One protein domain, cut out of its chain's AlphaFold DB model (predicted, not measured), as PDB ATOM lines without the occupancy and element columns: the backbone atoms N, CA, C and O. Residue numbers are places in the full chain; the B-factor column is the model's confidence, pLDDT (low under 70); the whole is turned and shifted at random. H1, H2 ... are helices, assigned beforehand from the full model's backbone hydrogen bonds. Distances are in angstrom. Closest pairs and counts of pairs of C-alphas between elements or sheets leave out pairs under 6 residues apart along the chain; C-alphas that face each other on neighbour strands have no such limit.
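This is residues 44 to 170 of the 732 residues of the protein "Asp_Arg_Hydrox domain-containing protein" of Perkinsus chesapeaki (UniProt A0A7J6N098). An elongated bundle of helices is built round H4, with H2 and H3 packed on it and H7 on it too, while H8 folds back along H7 and adds a further layer beyond it. H1 sits at one end of the bundle by the first half of H2, and the short H5 and H6 lie at the other end, where H4 ends and H7 begins. The 127 printed residues hold eight named helices, H1 to H8 in chain order, and no named strand; the class is all helix. The whole is compact, with a radius of gyration of the C-alphas of 15.1 A, and spans 48 by 30 by 26 A.

H4, residues 99 to 113, and H7, residues 132 to 146, are the hubs, touching three helices each. They touch each other, closest at the C-alphas of Thr 113 and Phe 133, 4.8 A apart, and run opposite ways at a shallow tilt of 22 degrees. H3, residues 75 to 85, touches H4, closest at the C-alphas of Leu 85 and Gly 105, 5.0 A apart; the two form a helical hairpin. H2, residues 58 to 71, touches H4 at a shallow tilt of 18 degrees, the same way, closest at the C-alphas of Val 69 and Ala 108, 5.6 A apart. H2, H3 and H4 form an up and down bundle, each running against the one before it. H1, residues 44 to 51, forms a hairpin with H2 and touches residues 58 to 64 of it alone; their shallow tilt of 34 degrees is only just short of steep. H8, residues 150 to 161, forms a hairpin with H7, closest at the C-alphas of Tyr 144 and Ala 153, 5.4 A apart, and is apart from H4. H5, residues 116 to 119, touches H7 at residues 132 to 133 alone. H6, residues 121 to 124, touches no helix. In H1, H2, H3, H4, H7 and H8 every O i to N i+4 pair is within hydrogen-bond range; H5 and H6 are too short for such a pair.

H7 measures 21.3 A from first to last C-alpha, H4 20.9 A, H2 19.9 A, H8 16.3 A and H3 15.4 A. H1 begins at C-alpha 44 (12.598, -64.089, -13.708), H4 at C-alpha 99 (20.406, -45.686, -14.573), and H8 ends at C-alpha 161 (18.620, -34.741, 8.464).

The two C-alphas farthest apart, of Ala 52 and Gly 167, are 49.2 A apart. The printed part has no cut. The link from H3 to H4, residues 86 to 98, is long, and residues 88 to 92 in it have pLDDT under 70. After H8, residues 164 to 165 pair antiparallel with residues 168 to 169.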
ATOM      1  N   GLU A  44      12.410 -63.510 -12.376       85.94
ATOM      2  CA  GLU A  44      12.598 -64.089 -13.708       85.94
ATOM      3  C   GLU A  44      13.097 -63.030 -14.700       85.94
ATOM      4  O   GLU A  44      14.044 -63.275 -15.445       85.94
ATOM      5  N   GLU A  45      12.554 -61.818 -14.629       90.12
ATOM      6  CA  GLU A  45      12.995 -60.652 -15.392       90.12
ATOM      7  C   GLU A  45      14.443 -60.286 -15.034       90.12
ATOM      8  O   GLU A  45      15.291 -60.116 -15.911       90.12
ATOM      9  N   MET A  46      14.761 -60.229 -13.735       87.31
ATOM     10  CA  MET A  46      16.108 -59.925 -13.240       87.31
ATOM     11  C   MET A  46      17.132 -60.994 -13.646       87.31
ATOM     12  O   MET A  46      18.259 -60.655 -14.018       87.31
ATOM     13  N   LYS A  47      16.755 -62.281 -13.613       84.31
ATOM     14  CA  LYS A  47      17.594 -63.378 -14.122       84.31
ATOM     15  C   LYS A  47      17.854 -63.221 -15.614       84.31
ATOM     16  O   LYS A  47      19.012 -63.273 -16.016       84.31
ATOM     17  N   ALA A  48      16.814 -62.973 -16.411       86.19
ATOM     18  CA  ALA A  48      16.949 -62.803 -17.853       86.19
ATOM     19  C   ALA A  48      17.875 -61.625 -18.206       86.19
ATOM     20  O   ALA A  48      18.767 -61.775 -19.043       86.19
ATOM     21  N   PHE A  49      17.731 -60.486 -17.517       86.88
ATOM     22  CA  PHE A  49      18.618 -59.331 -17.685       86.88
ATOM     23  C   PHE A  49      20.078 -59.673 -17.370       86.88
ATOM     24  O   PHE A  49      20.993 -59.343 -18.130       86.88
ATOM     25  N   LYS A  50      20.306 -60.400 -16.269       84.19
ATOM     26  CA  LYS A  50      21.642 -60.839 -15.863       84.19
ATOM     27  C   LYS A  50      22.264 -61.831 -16.846       84.19
ATOM     28  O   LYS A  50      23.436 -61.685 -17.188       84.19
ATOM     29  N   GLU A  51      21.512 -62.833 -17.291       85.75
ATOM     30  CA  GLU A  51      21.967 -63.833 -18.268       85.75
ATOM     31  C   GLU A  51      22.301 -63.199 -19.622       85.75
ATOM     32  O   GLU A  51      23.229 -63.638 -20.299       85.75
ATOM     33  N   ALA A  52      21.612 -62.113 -19.978       85.31
ATOM     34  CA  ALA A  52      21.927 -61.283 -21.135       85.31
ATOM     35  C   ALA A  52      23.121 -60.328 -20.918       85.31
ATOM     36  O   ALA A  52      23.365 -59.465 -21.756       85.31
ATOM     37  N   GLY A  53      23.847 -60.428 -19.798       81.62
ATOM     38  CA  GLY A  53      24.991 -59.564 -19.491       81.62
ATOM     39  C   GLY A  53      24.625 -58.098 -19.240       81.62
ATOM     40  O   GLY A  53      25.494 -57.235 -19.330       81.62
ATOM     41  N   GLY A  54      23.353 -57.808 -18.951       82.62
ATOM     42  CA  GLY A  54      22.832 -56.448 -18.827       82.62
ATOM     43  C   GLY A  54      22.570 -55.741 -20.162       82.62
ATOM     44  O   GLY A  54      22.380 -54.530 -20.175       82.62
ATOM     45  N   GLU A  55      22.567 -56.460 -21.293       83.25
ATOM     46  CA  GLU A  55      22.362 -55.863 -22.624       83.25
ATOM     47  C   GLU A  55      20.894 -55.860 -23.094       83.25
ATOM     48  O   GLU A  55      20.544 -55.138 -24.030       83.25
ATOM     49  N   ARG A  56      20.028 -56.699 -22.506       85.81
ATOM     50  CA  ARG A  56      18.608 -56.858 -22.881       85.81
ATOM     51  C   ARG A  56      17.759 -57.204 -21.663       85.81
ATOM     52  O   ARG A  56      18.269 -57.829 -20.745       85.81
ATOM     53  N   GLY A  57      16.468 -56.874 -21.698       89.25
ATOM     54  CA  GLY A  57      15.521 -57.182 -20.615       89.25
ATOM     55  C   GLY A  57      15.370 -56.072 -19.567       89.25
ATOM     56  O   GLY A  57      14.748 -56.280 -18.532       89.25
ATOM     57  N   GLU A  58      15.970 -54.901 -19.803       93.50
ATOM     58  CA  GLU A  58      15.937 -53.770 -18.866       93.50
ATOM     59  C   GLU A  58      14.517 -53.237 -18.655       93.50
ATOM     60  O   GLU A  58      14.123 -52.979 -17.521       93.50
ATOM     61  N   SER A  59      13.737 -53.103 -19.732       94.44
ATOM     62  CA  SER A  59      12.348 -52.630 -19.681       94.44
ATOM     63  C   SER A  59      11.469 -53.510 -18.802       94.44
ATOM     64  O   SER A  59      10.698 -52.993 -18.005       94.44
ATOM     65  N   GLU A  60      11.622 -54.825 -18.914       95.38
ATOM     66  CA  GLU A  60      10.852 -55.828 -18.194       95.38
ATOM     67  C   GLU A  60      11.197 -55.806 -16.699       95.38
ATOM     68  O   GLU A  60      10.300 -55.825 -15.854       95.38
ATOM     69  N   VAL A  61      12.489 -55.676 -16.364       92.50
ATOM     70  CA  VAL A  61      12.935 -55.487 -14.974       92.50
ATOM     71  C   VAL A  61      12.373 -54.193 -14.399       92.50
ATOM     72  O   VAL A  61      11.822 -54.209 -13.301       92.50
ATOM     73  N   VAL A  62      12.498 -53.078 -15.125       95.75
ATOM     74  CA  VAL A  62      12.036 -51.763 -14.661       95.75
ATOM     75  C   VAL A  62      10.521 -51.746 -14.483       95.75
ATOM     76  O   VAL A  62      10.053 -51.270 -13.451       95.75
ATOM     77  N   GLU A  63       9.756 -52.277 -15.436       96.69
ATOM     78  CA  GLU A  63       8.293 -52.335 -15.369       96.69
ATOM     79  C   GLU A  63       7.835 -53.147 -14.158       96.69
ATOM     80  O   GLU A  63       7.115 -52.625 -13.304       96.69
ATOM     81  N   CYS A  64       8.317 -54.387 -14.028       95.50
ATOM     82  CA  CYS A  64       7.940 -55.237 -12.908       95.50
ATOM     83  C   CYS A  64       8.352 -54.618 -11.564       95.50
ATOM     84  O   CYS A  64       7.545 -54.555 -10.633       95.50
ATOM     85  N   ALA A  65       9.594 -54.135 -11.449       94.25
ATOM     86  CA  ALA A  65      10.095 -53.586 -10.195       94.25
ATOM     87  C   ALA A  65       9.354 -52.303  -9.800       94.25
ATOM     88  O   ALA A  65       9.031 -52.132  -8.627       94.25
ATOM     89  N   SER A  66       9.019 -51.439 -10.764       96.62
ATOM     90  CA  SER A  66       8.246 -50.217 -10.504       96.62
ATOM     91  C   SER A  66       6.848 -50.542  -9.977       96.62
ATOM     92  O   SER A  66       6.408 -49.937  -9.001       96.62
ATOM     93  N   ILE A  67       6.168 -51.536 -10.569       95.25
ATOM     94  CA  ILE A  67       4.868 -52.024 -10.083       95.25
ATOM     95  C   ILE A  67       5.014 -52.569  -8.659       95.25
ATOM     96  O   ILE A  67       4.262 -52.185  -7.765       95.25
ATOM     97  N   ALA A  68       6.024 -53.406  -8.412       93.38
ATOM     98  CA  ALA A  68       6.238 -54.012  -7.105       93.38
ATOM     99  C   ALA A  68       6.547 -52.976  -6.006       93.38
ATOM    100  O   ALA A  68       6.053 -53.114  -4.886       93.38
ATOM    101  N   VAL A  69       7.318 -51.925  -6.309       95.00
ATOM    102  CA  VAL A  69       7.584 -50.812  -5.377       95.00
ATOM    103  C   VAL A  69       6.319 -49.986  -5.123       95.00
ATOM    104  O   VAL A  69       6.044 -49.626  -3.975       95.00
ATOM    105  N   ALA A  70       5.533 -49.704  -6.164       95.38
ATOM    106  CA  ALA A  70       4.307 -48.921  -6.043       95.38
ATOM    107  C   ALA A  70       3.239 -49.645  -5.206       95.38
ATOM    108  O   ALA A  70       2.660 -49.041  -4.303       95.38
ATOM    109  N   GLU A  71       3.012 -50.932  -5.466       93.69
ATOM    110  CA  GLU A  71       1.891 -51.692  -4.900       93.69
ATOM    111  C   GLU A  71       2.202 -52.376  -3.561       93.69
ATOM    112  O   GLU A  71       1.283 -52.650  -2.791       93.69
ATOM    113  N   SER A  72       3.473 -52.674  -3.261       90.19
ATOM    114  CA  SER A  72       3.828 -53.428  -2.053       90.19
ATOM    115  C   SER A  72       4.165 -52.533  -0.867       90.19
ATOM    116  O   SER A  72       5.087 -51.721  -0.937       90.19
ATOM    117  N   ASP A  73       3.491 -52.767   0.257       90.44
ATOM    118  CA  ASP A  73       3.873 -52.252   1.577       90.44
ATOM    119  C   ASP A  73       4.507 -53.348   2.459       90.44
ATOM    120  O   ASP A  73       4.749 -53.136   3.645       90.44
ATOM    121  N   ASP A  74       4.798 -54.538   1.911       90.56
ATOM    122  CA  ASP A  74       5.502 -55.589   2.651       90.56
ATOM    123  C   ASP A  74       6.994 -55.245   2.780       90.56
ATOM    124  O   ASP A  74       7.736 -55.182   1.795       90.56
ATOM    125  N   PHE A  75       7.443 -55.071   4.026       86.75
ATOM    126  CA  PHE A  75       8.839 -54.797   4.378       86.75
ATOM    127  C   PHE A  75       9.849 -55.693   3.657       86.75
ATOM    128  O   PHE A  75      10.860 -55.213   3.155       86.75
ATOM    129  N   TYR A  76       9.606 -57.003   3.619       84.88
ATOM    130  CA  TYR A  76      10.577 -57.955   3.093       84.88
ATOM    131  C   TYR A  76      10.608 -57.934   1.567       84.88
ATOM    132  O   TYR A  76      11.680 -58.098   0.994       84.88
ATOM    133  N   THR A  77       9.476 -57.679   0.911       85.81
ATOM    134  CA  THR A  77       9.429 -57.420  -0.530       85.81
ATOM    135  C   THR A  77      10.265 -56.193  -0.896       85.81
ATOM    136  O   THR A  77      11.137 -56.295  -1.758       85.81
ATOM    137  N   LEU A  78      10.062 -55.059  -0.214       88.81
ATOM    138  CA  LEU A  78      10.837 -53.833  -0.453       88.81
ATOM    139  C   LEU A  78      12.327 -54.031  -0.148       88.81
ATOM    140  O   LEU A  78      13.186 -53.593  -0.915       88.81
ATOM    141  N   ARG A  79      12.639 -54.749   0.936       86.88
ATOM    142  CA  ARG A  79      14.005 -55.125   1.314       86.88
ATOM    143  C   ARG A  79      14.693 -55.955   0.240       86.88
ATOM    144  O   ARG A  79      15.783 -55.603  -0.194       86.88
ATOM    145  N   ASN A  80      14.054 -57.032  -0.202       83.75
ATOM    146  CA  ASN A  80      14.621 -57.945  -1.187       83.75
ATOM    147  C   ASN A  80      14.795 -57.258  -2.551       83.75
ATOM    148  O   ASN A  80      15.837 -57.420  -3.178       83.75
ATOM    149  N   LEU A  81      13.825 -56.437  -2.979       86.75
ATOM    150  CA  LEU A  81      13.964 -55.590  -4.169       86.75
ATOM    151  C   LEU A  81      15.165 -54.653  -4.051       86.75
ATOM    152  O   LEU A  81      16.000 -54.616  -4.947       86.75
ATOM    153  N   THR A  82      15.279 -53.939  -2.930       87.56
ATOM    154  CA  THR A  82      16.403 -53.026  -2.683       87.56
ATOM    155  C   THR A  82      17.740 -53.763  -2.741       87.56
ATOM    156  O   THR A  82      18.672 -53.293  -3.387       87.56
ATOM    157  N   HIS A  83      17.826 -54.943  -2.118       82.69
ATOM    158  CA  HIS A  83      19.047 -55.744  -2.084       82.69
ATOM    159  C   HIS A  83      19.510 -56.178  -3.473       82.69
ATOM    160  O   HIS A  83      20.700 -56.099  -3.775       82.69
ATOM    161  N   VAL A  84      18.575 -56.630  -4.313       82.81
ATOM    162  CA  VAL A  84      18.895 -57.107  -5.660       82.81
ATOM    163  C   VAL A  84      19.193 -55.936  -6.594       82.81
ATOM    164  O   VAL A  84      20.220 -55.944  -7.261       82.81
ATOM    165  N   LEU A  85      18.338 -54.911  -6.619       84.88
ATOM    166  CA  LEU A  85      18.458 -53.802  -7.573       84.88
ATOM    167  C   LEU A  85      19.641 -52.877  -7.291       84.88
ATOM    168  O   LEU A  85      20.177 -52.282  -8.220       84.88
ATOM    169  N   LEU A  86      20.033 -52.733  -6.022       82.38
ATOM    170  CA  LEU A  86      21.194 -51.933  -5.626       82.38
ATOM    171  C   LEU A  86      22.440 -52.791  -5.379       82.38
ATOM    172  O   LEU A  86      23.425 -52.276  -4.840       82.38
ATOM    173  N   ASP A  87      22.407 -54.063  -5.793       73.12
ATOM    174  CA  ASP A  87      23.536 -54.993  -5.750       73.12
ATOM    175  C   ASP A  87      24.177 -55.100  -4.345       73.12
ATOM    176  O   ASP A  87      25.392 -55.194  -4.191       73.12
ATOM    177  N   MET A  88      23.353 -55.079  -3.289       65.25
ATOM    178  CA  MET A  88      23.817 -55.187  -1.895       65.25
ATOM    179  C   MET A  88      24.348 -56.591  -1.564       65.25
ATOM    180  O   MET A  88      25.266 -56.716  -0.759       65.25
ATOM    181  N   ASP A  89      23.812 -57.626  -2.221       56.56
ATOM    182  CA  ASP A  89      24.155 -59.039  -1.982       56.56
ATOM    183  C   ASP A  89      24.871 -59.700  -3.176       56.56
ATOM    184  O   ASP A  89      25.042 -60.923  -3.214       56.56
ATOM    185  N   THR A  90      25.278 -58.927  -4.191       59.72
ATOM    186  CA  THR A  90      25.859 -59.485  -5.417       59.72
ATOM    187  C   THR A  90      27.363 -59.240  -5.512       59.72
ATOM    188  O   THR A  90      27.911 -58.212  -5.126       59.72
ATOM    189  N   ILE A  91      28.063 -60.233  -6.065       58.50
ATOM    190  CA  ILE A  91      29.495 -60.140  -6.380       58.50
ATOM    191  C   ILE A  91      29.707 -59.372  -7.698       58.50
ATOM    192  O   ILE A  91      30.789 -58.840  -7.933       58.50
ATOM    193  N   VAL A  92      28.687 -59.298  -8.563       64.88
ATOM    194  CA  VAL A  92      28.765 -58.701  -9.905       64.88
ATOM    195  C   VAL A  92      27.693 -57.626 -10.054       64.88
ATOM    196  O   VAL A  92      26.508 -57.941 -10.034       64.88
ATOM    197  N   LYS A  93      28.145 -56.388 -10.277       72.62
ATOM    198  CA  LYS A  93      27.352 -55.159 -10.402       72.62
ATOM    199  C   LYS A  93      26.611 -55.011 -11.741       72.62
ATOM    200  O   LYS A  93      26.868 -54.084 -12.507       72.62
ATOM    201  N   VAL A  94      25.763 -55.975 -12.093       78.88
ATOM    202  CA  VAL A  94      25.072 -55.955 -13.397       78.88
ATOM    203  C   VAL A  94      23.982 -54.879 -13.433       78.88
ATOM    204  O   VAL A  94      23.816 -54.218 -14.458       78.88
ATOM    205  N   PHE A  95      23.263 -54.667 -12.328       83.12
ATOM    206  CA  PHE A  95      22.149 -53.714 -12.275       83.12
ATOM    207  C   PHE A  95      22.631 -52.263 -12.175       83.12
ATOM    208  O   PHE A  95      22.034 -51.370 -12.773       83.12
ATOM    209  N   ASP A  96      23.796 -52.054 -11.562       79.88
ATOM    210  CA  ASP A  96      24.515 -50.771 -11.482       79.88
ATOM    211  C   ASP A  96      24.992 -50.206 -12.831       79.88
ATOM    212  O   ASP A  96      25.674 -49.183 -12.893       79.88
ATOM    213  N   HIS A  97      24.694 -50.863 -13.948       81.19
ATOM    214  CA  HIS A  97      24.944 -50.318 -15.283       81.19
ATOM    215  C   HIS A  97      23.708 -49.670 -15.905       81.19
ATOM    216  O   HIS A  97      23.842 -48.949 -16.892       81.19
ATOM    217  N   SER A  98      22.534 -49.848 -15.296       90.25
ATOM    218  CA  SER A  98      21.283 -49.244 -15.742       90.25
ATOM    219  C   SER A  98      20.883 -48.087 -14.819       90.25
ATOM    220  O   SER A  98      20.487 -48.305 -13.671       90.25
ATOM    221  N   PRO A  99      20.928 -46.833 -15.308       92.94
ATOM    222  CA  PRO A  99      20.406 -45.686 -14.573       92.94
ATOM    223  C   PRO A  99      18.936 -45.856 -14.158       92.94
ATOM    224  O   PRO A  99      18.541 -45.409 -13.085       92.94
ATOM    225  N   THR A 100      18.103 -46.485 -14.988       94.12
ATOM    226  CA  THR A 100      16.674 -46.661 -14.691       94.12
ATOM    227  C   THR A 100      16.432 -47.729 -13.637       94.12
ATOM    228  O   THR A 100      15.640 -47.489 -12.729       94.12
ATOM    229  N   ILE A 101      17.151 -48.855 -13.680       93.69
ATOM    230  CA  ILE A 101      17.052 -49.887 -12.640       93.69
ATOM    231  C   ILE A 101      17.518 -49.328 -11.291       93.69
ATOM    232  O   ILE A 101      16.835 -49.511 -10.282       93.69
ATOM    233  N   VAL A 102      18.622 -48.574 -11.269       93.69
ATOM    234  CA  VAL A 102      19.114 -47.957 -10.029       93.69
ATOM    235  C   VAL A 102      18.130 -46.935  -9.464       93.69
ATOM    236  O   VAL A 102      17.960 -46.886  -8.247       93.69
ATOM    237  N   ARG A 103      17.421 -46.161 -10.299       96.12
ATOM    238  CA  ARG A 103      16.356 -45.263  -9.809       96.12
ATOM    239  C   ARG A 103      15.246 -46.033  -9.099       96.12
ATOM    240  O   ARG A 103      14.906 -45.663  -7.979       96.12
ATOM    241  N   VAL A 104      14.763 -47.127  -9.687       95.94
ATOM    242  CA  VAL A 104      13.738 -47.975  -9.051       95.94
ATOM    243  C   VAL A 104      14.264 -48.601  -7.755       95.94
ATOM    244  O   VAL A 104      13.559 -48.631  -6.748       95.94
ATOM    245  N   GLY A 105      15.526 -49.040  -7.728       94.38
ATOM    246  CA  GLY A 105      16.165 -49.543  -6.510       94.38
ATOM    247  C   GLY A 105      16.264 -48.488  -5.401       94.38
ATOM    248  O   GLY A 105      16.000 -48.789  -4.237       94.38
ATOM    249  N   ILE A 106      16.591 -47.238  -5.745       96.50
ATOM    250  CA  ILE A 106      16.604 -46.120  -4.793       96.50
ATOM    251  C   ILE A 106      15.186 -45.815  -4.291       96.50
ATOM    252  O   ILE A 106      15.007 -45.567  -3.101       96.50
ATOM    253  N   GLU A 107      14.173 -45.845  -5.156       96.44
ATOM    254  CA  GLU A 107      12.773 -45.668  -4.752       96.44
ATOM    255  C   GLU A 107      12.325 -46.764  -3.777       96.44
ATOM    256  O   GLU A 107      11.725 -46.453  -2.744       96.44
ATOM    257  N   ALA A 108      12.700 -48.022  -4.036       94.69
ATOM    258  CA  ALA A 108      12.478 -49.136  -3.116       94.69
ATOM    259  C   ALA A 108      13.150 -48.888  -1.754       94.69
ATOM    260  O   ALA A 108      12.498 -49.024  -0.718       94.69
ATOM    261  N   ALA A 109      14.417 -48.454  -1.753       94.88
ATOM    262  CA  ALA A 109      15.166 -48.137  -0.537       94.88
ATOM    263  C   ALA A 109      14.504 -47.002   0.258       94.88
ATOM    264  O   ALA A 109      14.322 -47.108   1.469       94.88
ATOM    265  N   ARG A 110      14.086 -45.928  -0.418       96.44
ATOM    266  CA  ARG A 110      13.418 -44.783   0.217       96.44
ATOM    267  C   ARG A 110      12.067 -45.175   0.805       96.44
ATOM    268  O   ARG A 110      11.790 -44.824   1.953       96.44
ATOM    269  N   LYS A 111      11.264 -45.973   0.092       96.12
ATOM    270  CA  LYS A 111      10.009 -46.521   0.635       96.12
ATOM    271  C   LYS A 111      10.271 -47.424   1.847       96.12
ATOM    272  O   LYS A 111       9.578 -47.313   2.854       96.12
ATOM    273  N   LEU A 112      11.312 -48.258   1.788       93.12
ATOM    274  CA  LEU A 112      11.722 -49.145   2.879       93.12
ATOM    275  C   LEU A 112      12.163 -48.383   4.134       93.12
ATOM    276  O   LEU A 112      11.757 -48.760   5.229       93.12
ATOM    277  N   THR A 113      12.948 -47.310   3.994       94.44
ATOM    278  CA  THR A 113      13.405 -46.501   5.143       94.44
ATOM    279  C   THR A 113      12.244 -45.908   5.946       94.44
ATOM    280  O   THR A 113      12.318 -45.848   7.168       94.44
ATOM    281  N   HIS A 114      11.128 -45.576   5.295       94.06
ATOM    282  CA  HIS A 114       9.927 -45.048   5.951       94.06
ATOM    283  C   HIS A 114       8.948 -46.135   6.425       94.06
ATOM    284  O   HIS A 114       7.908 -45.824   7.008       94.06
ATOM    285  N   HIS A 115       9.249 -47.415   6.189       95.25
ATOM    286  CA  HIS A 115       8.396 -48.508   6.637       95.25
ATOM    287  C   HIS A 115       8.428 -48.616   8.180       95.25
ATOM    288  O   HIS A 115       9.518 -48.598   8.756       95.25
ATOM    289  N   PRO A 116       7.291 -48.843   8.875       94.38
ATOM    290  CA  PRO A 116       7.237 -48.908  10.342       94.38
ATOM    291  C   PRO A 116       8.267 -49.848  10.986       94.38
ATOM    292  O   PRO A 116       8.981 -49.437  11.889       94.38
ATOM    293  N   LYS A 117       8.429 -51.071  10.455       90.19
ATOM    294  CA  LYS A 117       9.472 -52.025  10.902       90.19
ATOM    295  C   LYS A 117      10.909 -51.502  10.792       90.19
ATOM    296  O   LYS A 117      11.768 -51.953  11.530       90.19
ATOM    297  N   CYS A 118      11.186 -50.617   9.835       89.56
ATOM    298  CA  CYS A 118      12.511 -50.026   9.671       89.56
ATOM    299  C   CYS A 118      12.758 -48.951  10.737       89.56
ATOM    300  O   CYS A 118      13.845 -48.882  11.302       89.56
ATOM    301  N   LEU A 119      11.730 -48.143  11.024       93.31
ATOM    302  CA  LEU A 119      11.771 -47.078  12.027       93.31
ATOM    303  C   LEU A 119      11.765 -47.619  13.466       93.31
ATOM    304  O   LEU A 119      12.447 -47.063  14.315       93.31
ATOM    305  N   GLU A 120      11.077 -48.735  13.725       92.12
ATOM    306  CA  GLU A 120      11.072 -49.441  15.021       92.12
ATOM    307  C   GLU A 120      12.484 -49.856  15.488       92.12
ATOM    308  O   GLU A 120      12.730 -50.060  16.676       92.12
ATOM    309  N   GLU A 121      13.460 -49.938  14.579       92.38
ATOM    310  CA  GLU A 121      14.855 -50.197  14.948       92.38
ATOM    311  C   GLU A 121      15.518 -49.050  15.725       92.38
ATOM    312  O   GLU A 121      16.543 -49.273  16.366       92.38
ATOM    313  N   PHE A 122      14.949 -47.839  15.720       91.50
ATOM    314  CA  PHE A 122      15.393 -46.772  16.622       91.50
ATOM    315  C   PHE A 122      15.024 -47.048  18.088       91.50
ATOM    316  O   PHE A 122      15.773 -46.631  18.968       91.50
ATOM    317  N   ASP A 123      13.938 -47.785  18.338       91.19
ATOM    318  CA  ASP A 123      13.509 -48.184  19.684       91.19
ATOM    319  C   ASP A 123      14.149 -49.507  20.126       91.19
ATOM    320  O   ASP A 123      14.470 -49.696  21.297       91.19
ATOM    321  N   THR A 124      14.326 -50.444  19.191       87.81
ATOM    322  CA  THR A 124      14.745 -51.823  19.501       87.81
ATOM    323  C   THR A 124      16.249 -52.071  19.405       87.81
ATOM    324  O   THR A 124      16.714 -53.101  19.892       87.81
ATOM    325  N   LYS A 125      17.020 -51.160  18.793       87.19
ATOM    326  CA  LYS A 125      18.481 -51.277  18.657       87.19
ATOM    327  C   LYS A 125      19.202 -50.053  19.199       87.19
ATOM    328  O   LYS A 125      18.773 -48.915  18.994       87.19
ATOM    329  N   GLY A 126      20.361 -50.269  19.814       87.75
ATOM    330  CA  GLY A 126      21.250 -49.214  20.296       87.75
ATOM    331  C   GLY A 126      21.909 -48.405  19.170       87.75
ATOM    332  O   GLY A 126      21.905 -48.794  18.004       87.75
ATOM    333  N   GLY A 127      22.506 -47.261  19.524       89.31
ATOM    334  CA  GLY A 127      23.209 -46.383  18.574       89.31
ATOM    335  C   GLY A 127      24.483 -46.994  17.978       89.31
ATOM    336  O   GLY A 127      24.936 -46.556  16.926       89.31
ATOM    337  N   LEU A 128      25.030 -48.033  18.616       91.94
ATOM    338  CA  LEU A 128      26.208 -48.777  18.158       91.94
ATOM    339  C   LEU A 128      25.864 -49.998  17.290       91.94
ATOM    340  O   LEU A 128      26.750 -50.794  16.971       91.94
ATOM    341  N   GLU A 129      24.595 -50.168  16.921       89.25
ATOM    342  CA  GLU A 129      24.106 -51.253  16.074       89.25
ATOM    343  C   GLU A 129      23.710 -50.738  14.686       89.25
ATOM    344  O   GLU A 129      23.261 -49.604  14.524       89.25
ATOM    345  N   CYS A 130      23.841 -51.579  13.655       86.88
ATOM    346  CA  CYS A 130      23.327 -51.224  12.336       86.88
ATOM    347  C   CYS A 130      21.797 -51.247  12.357       86.88
ATOM    348  O   CYS A 130      21.170 -52.279  12.641       86.88
ATOM    349  N   ARG A 131      21.222 -50.095  12.012       87.44
ATOM    350  CA  ARG A 131      19.786 -49.901  11.863       87.44
ATOM    351  C   ARG A 131      19.402 -49.847  10.387       87.44
ATOM    352  O   ARG A 131      20.155 -49.353   9.544       87.44
ATOM    353  N   CYS A 132      18.200 -50.314  10.090       89.94
ATOM    354  CA  CYS A 132      17.605 -50.366   8.766       89.94
ATOM    355  C   CYS A 132      17.633 -48.984   8.094       89.94
ATOM    356  O   CYS A 132      18.124 -48.856   6.971       89.94
ATOM    357  N   PHE A 133      17.201 -47.930   8.797       94.06
ATOM    358  CA  PHE A 133      17.118 -46.588   8.220       94.06
ATOM    359  C   PHE A 133      18.492 -46.040   7.762       94.06
ATOM    360  O   PHE A 133      18.624 -45.740   6.569       94.06
ATOM    361  N   PRO A 134      19.538 -45.949   8.616       91.12
ATOM    362  CA  PRO A 134      20.883 -45.543   8.190       91.12
ATOM    363  C   PRO A 134      21.474 -46.416   7.078       91.12
ATOM    364  O   PRO A 134      22.102 -45.895   6.157       91.12
ATOM    365  N   LEU A 135      21.262 -47.737   7.129       89.88
ATOM    366  CA  LEU A 135      21.800 -48.673   6.142       89.88
ATOM    367  C   LEU A 135      21.278 -48.386   4.731       89.88
ATOM    368  O   LEU A 135      22.069 -48.155   3.815       89.88
ATOM    369  N   TYR A 136      19.957 -48.391   4.546       92.25
ATOM    370  CA  TYR A 136      19.365 -48.196   3.220       92.25
ATOM    371  C   TYR A 136      19.499 -46.750   2.745       92.25
ATOM    372  O   TYR A 136      19.712 -46.515   1.554       92.25
ATOM    373  N   SER A 137      19.498 -45.788   3.672       95.31
ATOM    374  CA  SER A 137      19.828 -44.396   3.365       95.31
ATOM    375  C   SER A 137      21.239 -44.255   2.813       95.31
ATOM    376  O   SER A 137      21.431 -43.591   1.798       95.31
ATOM    377  N   LYS A 138      22.222 -44.935   3.414       94.12
ATOM    378  CA  LYS A 138      23.610 -44.912   2.944       94.12
ATOM    379  C   LYS A 138      23.716 -45.487   1.538       94.12
ATOM    380  O   LYS A 138      24.377 -44.896   0.688       94.12
ATOM    381  N   VAL A 139      23.078 -46.631   1.284       90.31
ATOM    382  CA  VAL A 139      23.123 -47.278  -0.035       90.31
ATOM    383  C   VAL A 139      22.518 -46.360  -1.098       90.31
ATOM    384  O   VAL A 139      23.169 -46.101  -2.108       90.31
ATOM    385  N   ALA A 140      21.329 -45.802  -0.854       94.38
ATOM    386  CA  ALA A 140      20.703 -44.856  -1.775       94.38
ATOM    387  C   ALA A 140      21.569 -43.600  -2.003       94.38
ATOM    388  O   ALA A 140      21.773 -43.196  -3.148       94.38
ATOM    389  N   MET A 141      22.148 -43.028  -0.939       95.12
ATOM    390  CA  MET A 141      23.074 -41.894  -1.029       95.12
ATOM    391  C   MET A 141      24.286 -42.203  -1.914       95.12
ATOM    392  O   MET A 141      24.616 -41.409  -2.791       95.12
ATOM    393  N   LEU A 142      24.935 -43.355  -1.726       92.69
ATOM    394  CA  LEU A 142      26.084 -43.758  -2.542       92.69
ATOM    395  C   LEU A 142      25.707 -43.941  -4.016       92.69
ATOM    396  O   LEU A 142      26.479 -43.558  -4.892       92.69
ATOM    397  N   LYS A 143      24.516 -44.472  -4.311       93.12
ATOM    398  CA  LYS A 143      24.038 -44.628  -5.693       93.12
ATOM    399  C   LYS A 143      23.770 -43.276  -6.349       93.12
ATOM    400  O   LYS A 143      24.252 -43.057  -7.456       93.12
ATOM    401  N   TYR A 144      23.113 -42.338  -5.659       95.25
ATOM    402  CA  TYR A 144      22.959 -40.969  -6.167       95.25
ATOM    403  C   TYR A 144      24.316 -40.337  -6.520       95.25
ATOM    404  O   TYR A 144      24.488 -39.825  -7.627       95.25
ATOM    405  N   LYS A 145      25.301 -40.423  -5.616       93.50
ATOM    406  CA  LYS A 145      26.638 -39.838  -5.813       93.50
ATOM    407  C   LYS A 145      27.416 -40.500  -6.953       93.50
ATOM    408  O   LYS A 145      27.960 -39.794  -7.798       93.50
ATOM    409  N   ASN A 146      27.436 -41.835  -7.020       91.06
ATOM    410  CA  ASN A 146      28.172 -42.576  -8.055       91.06
ATOM    411  C   ASN A 146      27.614 -42.343  -9.471       91.06
ATOM    412  O   ASN A 146      28.379 -42.358 -10.431       91.06
ATOM    413  N   TYR A 147      26.313 -42.060  -9.606       92.56
ATOM    414  CA  TYR A 147      25.700 -41.659 -10.881       92.56
ATOM    415  C   TYR A 147      25.795 -40.153 -11.181       92.56
ATOM    416  O   TYR A 147      25.333 -39.705 -12.231       92.56
ATOM    417  N   GLY A 148      26.374 -39.356 -10.276       94.19
ATOM    418  CA  GLY A 148      26.482 -37.905 -10.423       94.19
ATOM    419  C   GLY A 148      25.164 -37.146 -10.229       94.19
ATOM    420  O   GLY A 148      25.075 -35.979 -10.609       94.19
ATOM    421  N   TRP A 149      24.144 -37.769  -9.632       96.50
ATOM    422  CA  TRP A 149      22.848 -37.156  -9.305       96.50
ATOM    423  C   TRP A 149      22.934 -36.347  -8.009       96.50
ATOM    424  O   TRP A 149      22.308 -36.656  -6.992       96.50
ATOM    425  N   TRP A 150      23.789 -35.325  -8.033       95.31
ATOM    426  CA  TRP A 150      24.136 -34.529  -6.860       95.31
ATOM    427  C   TRP A 150      22.969 -33.717  -6.313       95.31
ATOM    428  O   TRP A 150      22.819 -33.631  -5.095       95.31
ATOM    429  N   ASP A 151      22.119 -33.150  -7.165       97.69
ATOM    430  CA  ASP A 151      20.963 -32.373  -6.709       97.69
ATOM    431  C   ASP A 151      19.979 -33.250  -5.924       97.69
ATOM    432  O   ASP A 151      19.449 -32.843  -4.888       97.69
ATOM    433  N   GLU A 152      19.753 -34.478  -6.387       97.81
ATOM    434  CA  GLU A 152      18.941 -35.471  -5.695       97.81
ATOM    435  C   GLU A 152      19.614 -35.979  -4.419       97.81
ATOM    436  O   GLU A 152      18.936 -36.091  -3.398       97.81
ATOM    437  N   ALA A 153      20.934 -36.195  -4.436       96.31
ATOM    438  CA  ALA A 153      21.703 -36.550  -3.244       96.31
ATOM    439  C   ALA A 153      21.534 -35.497  -2.134       96.31
ATOM    440  O   ALA A 153      21.248 -35.844  -0.992       96.31
ATOM    441  N   HIS A 154      21.642 -34.204  -2.461       97.81
ATOM    442  CA  HIS A 154      21.462 -33.117  -1.493       97.81
ATOM    443  C   HIS A 154      20.029 -33.029  -0.962       97.81
ATOM    444  O   HIS A 154      19.827 -32.762   0.222       97.81
ATOM    445  N   LYS A 155      19.024 -33.248  -1.820       97.62
ATOM    446  CA  LYS A 155      17.618 -33.286  -1.388       97.62
ATOM    447  C   LYS A 155      17.373 -34.442  -0.426       97.62
ATOM    448  O   LYS A 155      16.780 -34.225   0.626       97.62
ATOM    449  N   TYR A 156      17.861 -35.633  -0.765       97.31
ATOM    450  CA  TYR A 156      17.687 -36.814   0.069       97.31
ATOM    451  C   TYR A 156      18.462 -36.709   1.388       97.31
ATOM    452  O   TYR A 156      17.937 -37.049   2.442       97.31
ATOM    453  N   PHE A 157      19.666 -36.136   1.371       97.44
ATOM    454  CA  PHE A 157      20.418 -35.858   2.594       97.44
ATOM    455  C   PHE A 157      19.666 -34.906   3.541       97.44
ATOM    456  O   PHE A 157      19.575 -35.177   4.735       97.44
ATOM    457  N   LYS A 158      19.056 -33.835   3.014       96.81
ATOM    458  CA  LYS A 158      18.213 -32.924   3.813       96.81
ATOM    459  C   LYS A 158      16.964 -33.607   4.369       96.81
ATOM    460  O   LYS A 158      16.562 -33.296   5.483       96.81
ATOM    461  N   GLU A 159      16.358 -34.516   3.609       95.75
ATOM    462  CA  GLU A 159      15.235 -35.342   4.075       95.75
ATOM    463  C   GLU A 159      15.652 -36.216   5.267       95.75
ATOM    464  O   GLU A 159      14.962 -36.226   6.280       95.75
ATOM    465  N   ILE A 160      16.821 -36.861   5.189       95.75
ATOM    466  CA  ILE A 160      17.382 -37.668   6.282       95.75
ATOM    467  C   ILE A 160      17.684 -36.811   7.518       95.75
ATOM    468  O   ILE A 160      17.312 -37.192   8.625       95.75
ATOM    469  N   GLN A 161      18.326 -35.650   7.347       94.06
ATOM    470  CA  GLN A 161      18.620 -34.741   8.464       94.06
ATOM    471  C   GLN A 161      17.353 -34.158   9.102       94.06
ATOM    472  O   GLN A 161      17.345 -33.882  10.297       94.06
ATOM    473  N   GLY A 162      16.291 -33.973   8.316       93.19
ATOM    474  CA  GLY A 162      14.994 -33.492   8.786       93.19
ATOM    475  C   GLY A 162      14.143 -34.553   9.488       93.19
ATOM    476  O   GLY A 162      13.052 -34.228   9.956       93.19
ATOM    477  N   LEU A 163      14.599 -35.810   9.554       92.88
ATOM    478  CA  LEU A 163      13.890 -36.857  10.277       92.88
ATOM    479  C   LEU A 163      13.888 -36.537  11.773       92.88
ATOM    480  O   LEU A 163      14.943 -36.333  12.372       92.88
ATOM    481  N   SER A 164      12.704 -36.575  12.378       91.00
ATOM    482  CA  SER A 164      12.534 -36.558  13.827       91.00
ATOM    483  C   SER A 164      11.787 -37.815  14.255       91.00
ATOM    484  O   SER A 164      10.775 -38.183  13.650       91.00
ATOM    485  N   TYR A 165      12.307 -38.502  15.267       87.44
ATOM    486  CA  TYR A 165      11.746 -39.753  15.771       87.44
ATOM    487  C   TYR A 165      11.745 -39.749  17.296       87.44
ATOM    488  O   TYR A 165      12.784 -39.537  17.912       87.44
ATOM    489  N   ASN A 166      10.575 -39.951  17.911       88.19
ATOM    490  CA  ASN A 166      10.389 -39.917  19.370       88.19
ATOM    491  C   ASN A 166      11.018 -38.681  20.057       88.19
ATOM    492  O   ASN A 166      11.525 -38.766  21.172       88.19
ATOM    493  N   GLY A 167      10.966 -37.520  19.391       83.50
ATOM    494  CA  GLY A 167      11.513 -36.254  19.896       83.50
ATOM    495  C   GLY A 167      13.024 -36.082  19.710       83.50
ATOM    496  O   GLY A 167      13.569 -35.076  20.155       83.50
ATOM    497  N   ILE A 168      13.698 -37.037  19.062       84.31
ATOM    498  CA  ILE A 168      15.104 -36.934  18.669       84.31
ATOM    499  C   ILE A 168      15.165 -36.437  17.228       84.31
ATOM    500  O   ILE A 168      14.750 -37.139  16.301       84.31
ATOM    501  N   ASP A 169      15.717 -35.243  17.048       89.88
ATOM    502  CA  ASP A 169      16.006 -34.683  15.732       89.88
ATOM    503  C   ASP A 169      17.295 -35.283  15.167       89.88
ATOM    504  O   ASP A 169      18.279 -35.455  15.887       89.88
ATOM    505  N   ASN A 170      17.288 -35.606  13.872       90.00
ATOM    506  CA  ASN A 170      18.383 -36.286  13.179       90.00
ATOM    507  C   ASN A 170      18.895 -37.526  13.950       90.00
ATOM    508  O   ASN A 170      20.068 -37.587  14.333       90.00
TER     509      ASN A 170